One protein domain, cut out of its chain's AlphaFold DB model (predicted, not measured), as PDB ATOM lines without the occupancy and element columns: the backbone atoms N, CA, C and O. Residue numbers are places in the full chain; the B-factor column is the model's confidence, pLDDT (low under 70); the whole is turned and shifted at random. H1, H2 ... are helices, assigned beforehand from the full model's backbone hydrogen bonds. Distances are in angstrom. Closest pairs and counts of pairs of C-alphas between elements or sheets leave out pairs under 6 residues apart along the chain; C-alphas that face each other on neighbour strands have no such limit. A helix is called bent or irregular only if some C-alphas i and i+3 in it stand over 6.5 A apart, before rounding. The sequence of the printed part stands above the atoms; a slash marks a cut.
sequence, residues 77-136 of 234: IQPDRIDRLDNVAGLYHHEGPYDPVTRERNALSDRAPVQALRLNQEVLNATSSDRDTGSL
ATOM      1  N   ILE A  77     180.425 128.353 123.796       77.19
ATOM      2  CA  ILE A  77     181.348 128.092 124.899       77.19
ATOM      3  C   ILE A  77     181.107 129.143 125.973       77.19
ATOM      4  O   ILE A  77     180.956 130.330 125.675       77.19
ATOM      5  N   GLN A  78     180.982 128.696 127.219       76.56
ATOM      6  CA  GLN A  78     180.795 129.624 128.322       76.56
ATOM      7  C   GLN A  78     182.114 130.320 128.666       76.56
ATOM      8  O   GLN A  78     183.109 129.622 128.856       76.56
ATOM      9  N   PRO A  79     182.099 131.654 128.852       76.56
ATOM     10  CA  PRO A  79     183.283 132.384 129.269       76.56
ATOM     11  C   PRO A  79     183.742 131.911 130.647       76.56
ATOM     12  O   PRO A  79     182.951 131.852 131.610       76.56
ATOM     13  N   ASP A  80     185.024 131.585 130.730       75.56
ATOM     14  CA  ASP A  80     185.683 131.119 131.933       75.56
ATOM     15  C   ASP A  80     185.925 132.278 132.923       75.56
ATOM     16  O   ASP A  80     185.429 133.402 132.778       75.56
ATOM     17  N   ARG A  81     186.622 132.009 134.032       73.31
ATOM     18  CA  ARG A  81     186.906 133.069 135.014       73.31
ATOM     19  C   ARG A  81     187.862 134.126 134.470       73.31
ATOM     20  O   ARG A  81     187.762 135.263 134.916       73.31
ATOM     21  N   ILE A  82     188.775 133.755 133.582       73.56
ATOM     22  CA  ILE A  82     189.757 134.657 132.987       73.56
ATOM     23  C   ILE A  82     189.038 135.572 131.990       73.56
ATOM     24  O   ILE A  82     189.190 136.787 132.092       73.56
ATOM     25  N   ASP A  83     188.139 135.031 131.167       75.00
ATOM     26  CA  ASP A  83     187.283 135.791 130.248       75.00
ATOM     27  C   ASP A  83     186.422 136.829 130.977       75.00
ATOM     28  O   ASP A  83     186.200 137.938 130.499       75.00
ATOM     29  N   ARG A  84     185.930 136.490 132.175       75.75
ATOM     30  CA  ARG A  84     185.141 137.419 133.006       75.75
ATOM     31  C   ARG A  84     185.968 138.543 133.618       75.75
ATOM     32  O   ARG A  84     185.389 139.545 134.038       75.75
ATOM     33  N   LEU A  85     187.272 138.333 133.761       77.94
ATOM     34  CA  LEU A  85     188.208 139.321 134.288       77.94
ATOM     35  C   LEU A  85     188.825 140.171 133.176       77.94
ATOM     36  O   LEU A  85     189.437 141.191 133.490       77.94
ATOM     37  N   ASP A  86     188.658 139.779 131.912       71.94
ATOM     38  CA  ASP A  86     189.119 140.571 130.787       71.94
ATOM     39  C   ASP A  86     188.186 141.764 130.512       71.94
ATOM     40  O   ASP A  86     186.956 141.690 130.587       71.94
ATOM     41  N   ASN A  87     188.809 142.900 130.207       69.38
ATOM     42  CA  ASN A  87     188.140 144.134 129.819       69.38
ATOM     43  C   ASN A  87     187.879 144.182 128.310       69.38
ATOM     44  O   ASN A  87     187.031 144.961 127.867       69.38
ATOM     45  N   VAL A  88     188.578 143.355 127.522       63.47
ATOM     46  CA  VAL A  88     188.272 143.176 126.103       63.47
ATOM     47  C   VAL A  88     186.884 142.561 126.040       63.47
ATOM     48  O   VAL A  88     186.669 141.423 126.439       63.47
ATOM     49  N   ALA A  89     185.918 143.392 125.648       55.81
ATOM     50  CA  ALA A  89     184.490 143.132 125.709       55.81
ATOM     51  C   ALA A  89     184.139 141.644 125.555       55.81
ATOM     52  O   ALA A  89     184.506 141.042 124.550       55.81
ATOM     53  N   GLY A  90     183.349 141.099 126.494       60.50
ATOM     54  CA  GLY A  90     182.866 139.704 126.527       60.50
ATOM     55  C   GLY A  90     181.987 139.249 125.347       60.50
ATOM     56  O   GLY A  90     181.059 138.465 125.517       60.50
ATOM     57  N   LEU A  91     182.207 139.822 124.163       61.28
ATOM     58  CA  LEU A  91     181.932 139.254 122.851       61.28
ATOM     59  C   LEU A  91     183.013 138.254 122.412       61.28
ATOM     60  O   LEU A  91     182.736 137.487 121.493       61.28
ATOM     61  N   TYR A  92     184.208 138.286 123.005       66.25
ATOM     62  CA  TYR A  92     185.288 137.362 122.675       66.25
ATOM     63  C   TYR A  92     185.560 136.429 123.855       66.25
ATOM     64  O   TYR A  92     185.755 136.884 124.977       66.25
ATOM     65  N   HIS A  93     185.499 135.131 123.578       75.38
ATOM     66  CA  HIS A  93     185.913 134.057 124.473       75.38
ATOM     67  C   HIS A  93     187.359 133.741 124.113       75.38
ATOM     68  O   HIS A  93     187.617 133.381 122.958       75.38
ATOM     69  N   HIS A  94     188.302 133.944 125.031       74.00
ATOM     70  CA  HIS A  94     189.678 133.552 124.755       74.00
ATOM     71  C   HIS A  94     189.749 132.042 124.787       74.00
ATOM     72  O   HIS A  94     189.271 131.414 125.725       74.00
ATOM     73  N   GLU A  95     190.337 131.456 123.747       74.06
ATOM     74  CA  GLU A  95     190.485 130.010 123.733       74.06
ATOM     75  C   GLU A  95     191.424 129.577 124.860       74.06
ATOM     76  O   GLU A  95     192.638 129.786 124.810       74.06
ATOM     77  N   GLY A  96     190.838 128.988 125.895       76.50
ATOM     78  CA  GLY A  96     191.529 128.403 127.020       76.50
ATOM     79  C   GLY A  96     192.038 126.999 126.690       76.50
ATOM     80  O   GLY A  96     191.523 126.321 125.797       76.50
ATOM     81  N   PRO A  97     193.017 126.492 127.457       78.44
ATOM     82  CA  PRO A  97     193.599 125.169 127.227       78.44
ATOM     83  C   PRO A  97     192.573 124.025 127.318       78.44
ATOM     84  O   PRO A  97     192.793 122.955 126.755       78.44
ATOM     85  N   TYR A  98     191.447 124.245 128.002       76.56
ATOM     86  CA  TYR A  98     190.395 123.244 128.192       76.56
ATOM     87  C   TYR A  98     189.261 123.323 127.158       76.56
ATOM     88  O   TYR A  98     188.502 122.361 127.018       76.56
ATOM     89  N   ASP A  99     189.167 124.404 126.378       80.06
ATOM     90  CA  ASP A  99     188.122 124.582 125.362       80.06
ATOM     91  C   ASP A  99     188.102 123.530 124.255       80.06
ATOM     92  O   ASP A  99     187.011 123.133 123.843       80.06
ATOM     93  N   PRO A 100     189.243 123.013 123.757       82.19
ATOM     94  CA  PRO A 100     189.236 121.980 122.722       82.19
ATOM     95  C   PRO A 100     188.480 120.715 123.139       82.19
ATOM     96  O   PRO A 100     187.988 119.974 122.287       82.19
ATOM     97  N   VAL A 101     188.381 120.470 124.448       81.62
ATOM     98  CA  VAL A 101     187.743 119.290 125.036       81.62
ATOM     99  C   VAL A 101     186.288 119.577 125.429       81.62
ATOM    100  O   VAL A 101     185.551 118.652 125.773       81.62
ATOM    101  N   THR A 102     185.813 120.827 125.336       81.38
ATOM    102  CA  THR A 102     184.432 121.143 125.711       81.38
ATOM    103  C   THR A 102     183.435 120.469 124.784       81.38
ATOM    104  O   THR A 102     183.669 120.201 123.598       81.38
ATOM    105  N   ARG A 103     182.264 120.180 125.347       80.50
ATOM    106  CA  ARG A 103     181.177 119.547 124.611       80.50
ATOM    107  C   ARG A 103     180.709 120.410 123.440       80.50
ATOM    108  O   ARG A 103     180.346 119.846 122.412       80.50
ATOM    109  N   GLU A 104     180.727 121.740 123.573       81.12
ATOM    110  CA  GLU A 104     180.286 122.638 122.499       81.12
ATOM    111  C   GLU A 104     181.150 122.482 121.240       81.12
ATOM    112  O   GLU A 104     180.615 122.427 120.133       81.12
ATOM    113  N   ARG A 105     182.475 122.326 121.397       79.56
ATOM    114  CA  ARG A 105     183.399 122.116 120.269       79.56
ATOM    115  C   ARG A 105     183.342 120.721 119.671       79.56
ATOM    116  O   ARG A 105     183.603 120.548 118.486       79.56
ATOM    117  N   ASN A 106     182.990 119.732 120.484       84.00
ATOM    118  CA  ASN A 106     182.957 118.329 120.078       84.00
ATOM    119  C   ASN A 106     181.549 117.842 119.690       84.00
ATOM    120  O   ASN A 106     181.315 116.638 119.604       84.00
ATOM    121  N   ALA A 107     180.604 118.755 119.445       82.88
ATOM    122  CA  ALA A 107     179.240 118.408 119.049       82.88
ATOM    123  C   ALA A 107     179.150 117.806 117.632       82.88
ATOM    124  O   ALA A 107     178.288 116.967 117.378       82.88
ATOM    125  N   LEU A 108     180.030 118.225 116.715       82.19
ATOM    126  CA  LEU A 108     180.109 117.715 115.344       82.19
ATOM    127  C   LEU A 108     181.369 116.870 115.177       82.19
ATOM    128  O   LEU A 108     182.470 117.400 115.287       82.19
ATOM    129  N   SER A 109     181.206 115.589 114.849       77.50
ATOM    130  CA  SER A 109     182.306 114.621 114.719       77.50
ATOM    131  C   SER A 109     183.421 115.081 113.782       77.50
ATOM    132  O   SER A 109     184.605 114.956 114.083       77.50
ATOM    133  N   ASP A 110     183.040 115.674 112.656       80.81
ATOM    134  CA  ASP A 110     183.965 115.988 111.564       80.81
ATOM    135  C   ASP A 110     184.827 117.221 111.865       80.81
ATOM    136  O   ASP A 110     185.834 117.464 111.206       80.81
ATOM    137  N   ARG A 111     184.419 118.020 112.857       77.50
ATOM    138  CA  ARG A 111     185.110 119.242 113.297       77.50
ATOM    139  C   ARG A 111     185.570 119.165 114.751       77.50
ATOM    140  O   ARG A 111     186.157 120.122 115.244       77.50
ATOM    141  N   ALA A 112     185.295 118.050 115.427       81.88
ATOM    142  CA  ALA A 112     185.611 117.837 116.826       81.88
ATOM    143  C   ALA A 112     187.135 117.719 117.006       81.88
ATOM    144  O   ALA A 112     187.734 116.765 116.488       81.88
ATOM    145  N   PRO A 113     187.779 118.620 117.771       80.12
ATOM    146  CA  PRO A 113     189.213 118.533 118.047       80.12
ATOM    147  C   PRO A 113     189.610 117.181 118.657       80.12
ATOM    148  O   PRO A 113     190.628 116.597 118.287       80.12
ATOM    149  N   VAL A 114     188.762 116.628 119.531       81.00
ATOM    150  CA  VAL A 114     188.991 115.322 120.169       81.00
ATOM    151  C   VAL A 114     188.972 114.182 119.149       81.00
ATOM    152  O   VAL A 114     189.687 113.190 119.294       81.00
ATOM    153  N   GLN A 115     188.179 114.305 118.087       78.50
ATOM    154  CA  GLN A 115     188.106 113.279 117.053       78.50
ATOM    155  C   GLN A 115     189.327 113.308 116.132       78.50
ATOM    156  O   GLN A 115     189.819 112.244 115.754       78.50
ATOM    157  N   ALA A 116     189.877 114.492 115.854       77.12
ATOM    158  CA  ALA A 116     191.146 114.624 115.143       77.12
ATOM    159  C   ALA A 116     192.300 113.925 115.888       77.12
ATOM    160  O   ALA A 116     193.137 113.278 115.262       77.12
ATOM    161  N   LEU A 117     192.307 113.972 117.226       69.62
ATOM    162  CA  LEU A 117     193.286 113.236 118.036       69.62
ATOM    163  C   LEU A 117     193.134 111.715 117.909       69.62
ATOM    164  O   LEU A 117     194.133 111.010 117.833       69.62
ATOM    165  N   ARG A 118     191.902 111.197 117.822       70.00
ATOM    166  CA  ARG A 118     191.664 109.753 117.625       70.00
ATOM    167  C   ARG A 118     192.144 109.247 116.266       70.00
ATOM    168  O   ARG A 118     192.531 108.087 116.162       70.00
ATOM    169  N   LEU A 119     192.095 110.095 115.240       66.44
ATOM    170  CA  LEU A 119     192.592 109.763 113.902       66.44
ATOM    171  C   LEU A 119     194.126 109.739 113.852       66.44
ATOM    172  O   LEU A 119     194.701 108.946 113.109       66.44
ATOM    173  N   ASN A 120     194.789 110.540 114.688       69.12
ATOM    174  CA  ASN A 120     196.243 110.592 114.792       69.12
ATOM    175  C   ASN A 120     196.751 109.667 115.909       69.12
ATOM    176  O   ASN A 120     197.165 110.124 116.974       69.12
ATOM    177  N   GLN A 121     196.765 108.355 115.649       66.81
ATOM    178  CA  GLN A 121     197.296 107.350 116.587       66.81
ATOM    179  C   GLN A 121     198.736 107.634 117.035       66.81
ATOM    180  O   GLN A 121     199.100 107.302 118.156       66.81
ATOM    181  N   GLU A 122     199.548 108.292 116.203       64.38
ATOM    182  CA  GLU A 122     200.909 108.701 116.568       64.38
ATOM    183  C   GLU A 122     200.947 109.641 117.780       64.38
ATOM    184  O   GLU A 122     201.869 109.552 118.587       64.38
ATOM    185  N   VAL A 123     199.936 110.499 117.948       63.91
ATOM    186  CA  VAL A 123     199.847 111.417 119.095       63.91
ATOM    187  C   VAL A 123     199.543 110.640 120.372       63.91
ATOM    188  O   VAL A 123     200.194 110.869 121.387       63.91
ATOM    189  N   LEU A 124     198.625 109.672 120.300       61.91
ATOM    190  CA  LEU A 124     198.306 108.785 121.422       61.91
ATOM    191  C   LEU A 124     199.457 107.834 121.766       61.91
ATOM    192  O   LEU A 124     199.606 107.456 122.918       61.91
ATOM    193  N   ASN A 125     200.278 107.456 120.782       64.50
ATOM    194  CA  ASN A 125     201.475 106.643 121.005       64.50
ATOM    195  C   ASN A 125     202.625 107.459 121.621       64.50
ATOM    196  O   ASN A 125     203.485 106.891 122.293       64.50
ATOM    197  N   ALA A 126     202.667 108.771 121.370       64.31
ATOM    198  CA  ALA A 126     203.657 109.676 121.950       64.31
ATOM    199  C   ALA A 126     203.368 109.982 123.429       64.31
ATOM    200  O   ALA A 126     204.301 110.174 124.210       64.31
ATOM    201  N   THR A 127     202.095 109.998 123.827       58.47
ATOM    202  CA  THR A 127     201.675 110.025 125.231       58.47
ATOM    203  C   THR A 127     201.761 108.612 125.803       58.47
ATOM    204  O   THR A 127     201.133 107.689 125.299       58.47
ATOM    205  N   SER A 128     202.572 108.389 126.837       60.47
ATOM    206  CA  SER A 128     202.699 107.055 127.436       60.47
ATOM    207  C   SER A 128     201.342 106.568 127.968       60.47
ATOM    208  O   SER A 128     200.812 107.163 128.907       60.47
ATOM    209  N   SER A 129     200.828 105.462 127.424       56.88
ATOM    210  CA  SER A 129     199.516 104.881 127.760       56.88
ATOM    211  C   SER A 129     199.298 104.644 129.256       56.88
ATOM    212  O   SER A 129     198.173 104.721 129.743       56.88
ATOM    213  N   ASP A 130     200.371 104.371 129.998       55.56
ATOM    214  CA  ASP A 130     200.306 104.092 131.433       55.56
ATOM    215  C   ASP A 130     199.951 105.340 132.258       55.56
ATOM    216  O   ASP A 130     199.365 105.217 133.332       55.56
ATOM    217  N   ARG A 131     200.249 106.550 131.761       55.75
ATOM    218  CA  ARG A 131     200.048 107.804 132.510       55.75
ATOM    219  C   ARG A 131     198.618 108.340 132.415       55.75
ATOM    220  O   ARG A 131     198.122 108.899 133.390       55.75
ATOM    221  N   ASP A 132     197.921 108.082 131.308       55.22
ATOM    222  CA  ASP A 132     196.534 108.531 131.108       55.22
ATOM    223  C   ASP A 132     195.527 107.745 131.965       55.22
ATOM    224  O   ASP A 132     194.488 108.263 132.373       55.22
ATOM    225  N   THR A 133     195.830 106.481 132.275       57.41
ATOM    226  CA  THR A 133     194.894 105.592 132.986       57.41
ATOM    227  C   THR A 133     194.675 105.964 134.455       57.41
ATOM    228  O   THR A 133     193.624 105.636 135.008       57.41
ATOM    229  N   GLY A 134     195.628 106.658 135.089       50.44
ATOM    230  CA  GLY A 134     195.558 107.033 136.505       50.44
ATOM    231  C   GLY A 134     194.941 108.409 136.768       50.44
ATOM    232  O   GLY A 134     194.192 108.574 137.731       50.44
ATOM    233  N   SER A 135     195.219 109.389 135.905       53.28
ATOM    234  CA  SER A 135     194.788 110.784 136.086       53.28
ATOM    235  C   SER A 135     193.333 111.016 135.664       53.28
ATOM    236  O   SER A 135     192.586 111.699 136.369       53.28
ATOM    237  N   LEU A 136     192.894 110.383 134.567       58.00
ATOM    238  CA  LEU A 136     191.535 110.514 134.027       58.00
ATOM    239  C   LEU A 136     190.418 110.151 135.025       58.00
ATOM    240  O   LEU A 136     189.484 110.945 135.156       58.00
TER     241      LEU A 136
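AT A GLANCE: This is residues 77 to 136 of the 234 residues of an uncharacterized protein of Trichophyton violaceum (UniProt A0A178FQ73). The model is a loose, drawn-out string of short helices with no helices side by side. H1 sits at one end, a long winding stretch without a named element, residues 86 to 112, runs through the middle, and H2, H3 and H4 follow one another in turning steps at the other end. The printed part has 60 residues with four named helices in the order H1, H2, H3, H4 and no named strand; the class is all helix, though under half of the residues, 26 of 60, are in named elements. The whole is loose, with a radius of gyration of the C-alphas of 14.9 A, and spans 41 by 27 by 15 A.

HOW THE PARTS SIT: H1, residues 81 to 85, touches no helix. It is apart from H2, residues 113 to 119, from H3, residues 121 to 126, and from H4, residues 129 to 136. H2 and H3 touch only at the corner by their link, and only just, with 3 pairs of C-alphas within 8 A. Their closest C-alphas are those of Leu 117 and Val 123, 6.9 A apart. The lines of H2 and H3 are about perpendicular, at 82 degrees, and their centres are 10.9 A apart. H3 and H4 meet only through their link, and H2 and H4 are apart. In H1, H2 and H3 every O i to N i+4 pair is within hydrogen-bond range; in H4 1 of 4 is, and 0 of its 5 O i to N i+3 pairs.

IN THESE COORDINATES: H1 runs from Arg 81, with its C-alpha at (186.906, 133.069, 135.014), to Leu 85. H2 runs from Pro 113, C-alpha at (189.213, 118.533, 118.047), to Leu 119 and is 10.3 A from first to last C-alpha. H3 runs from Gln 121 to Ala 126, 8.6 A. H4, the longest helix by residues with 8, runs from Ser 129 to Leu 136, C-alpha at (191.535, 110.514, 134.027), and is 11.6 A. H4 is neither bent nor irregular, but only just: C-alphas 131 and 134 are 6.1 A apart.

THE WHOLE: The two C-alphas farthest apart are those of Ala 89 and Asp 130, 42.5 A. The printed part has no cut. The link from H1 to H2, 27 residues, is long; those from H2 to H3 and from H3 to H4 are tight. Residues 116 to 123 stand free, and so do residues 125 to 131, of which 129 to 131 belong to H4. The mean pLDDT of the printed part is 71.0, and it is under 70 in residues 87 to 92, residue 117 and residues 119 to 136.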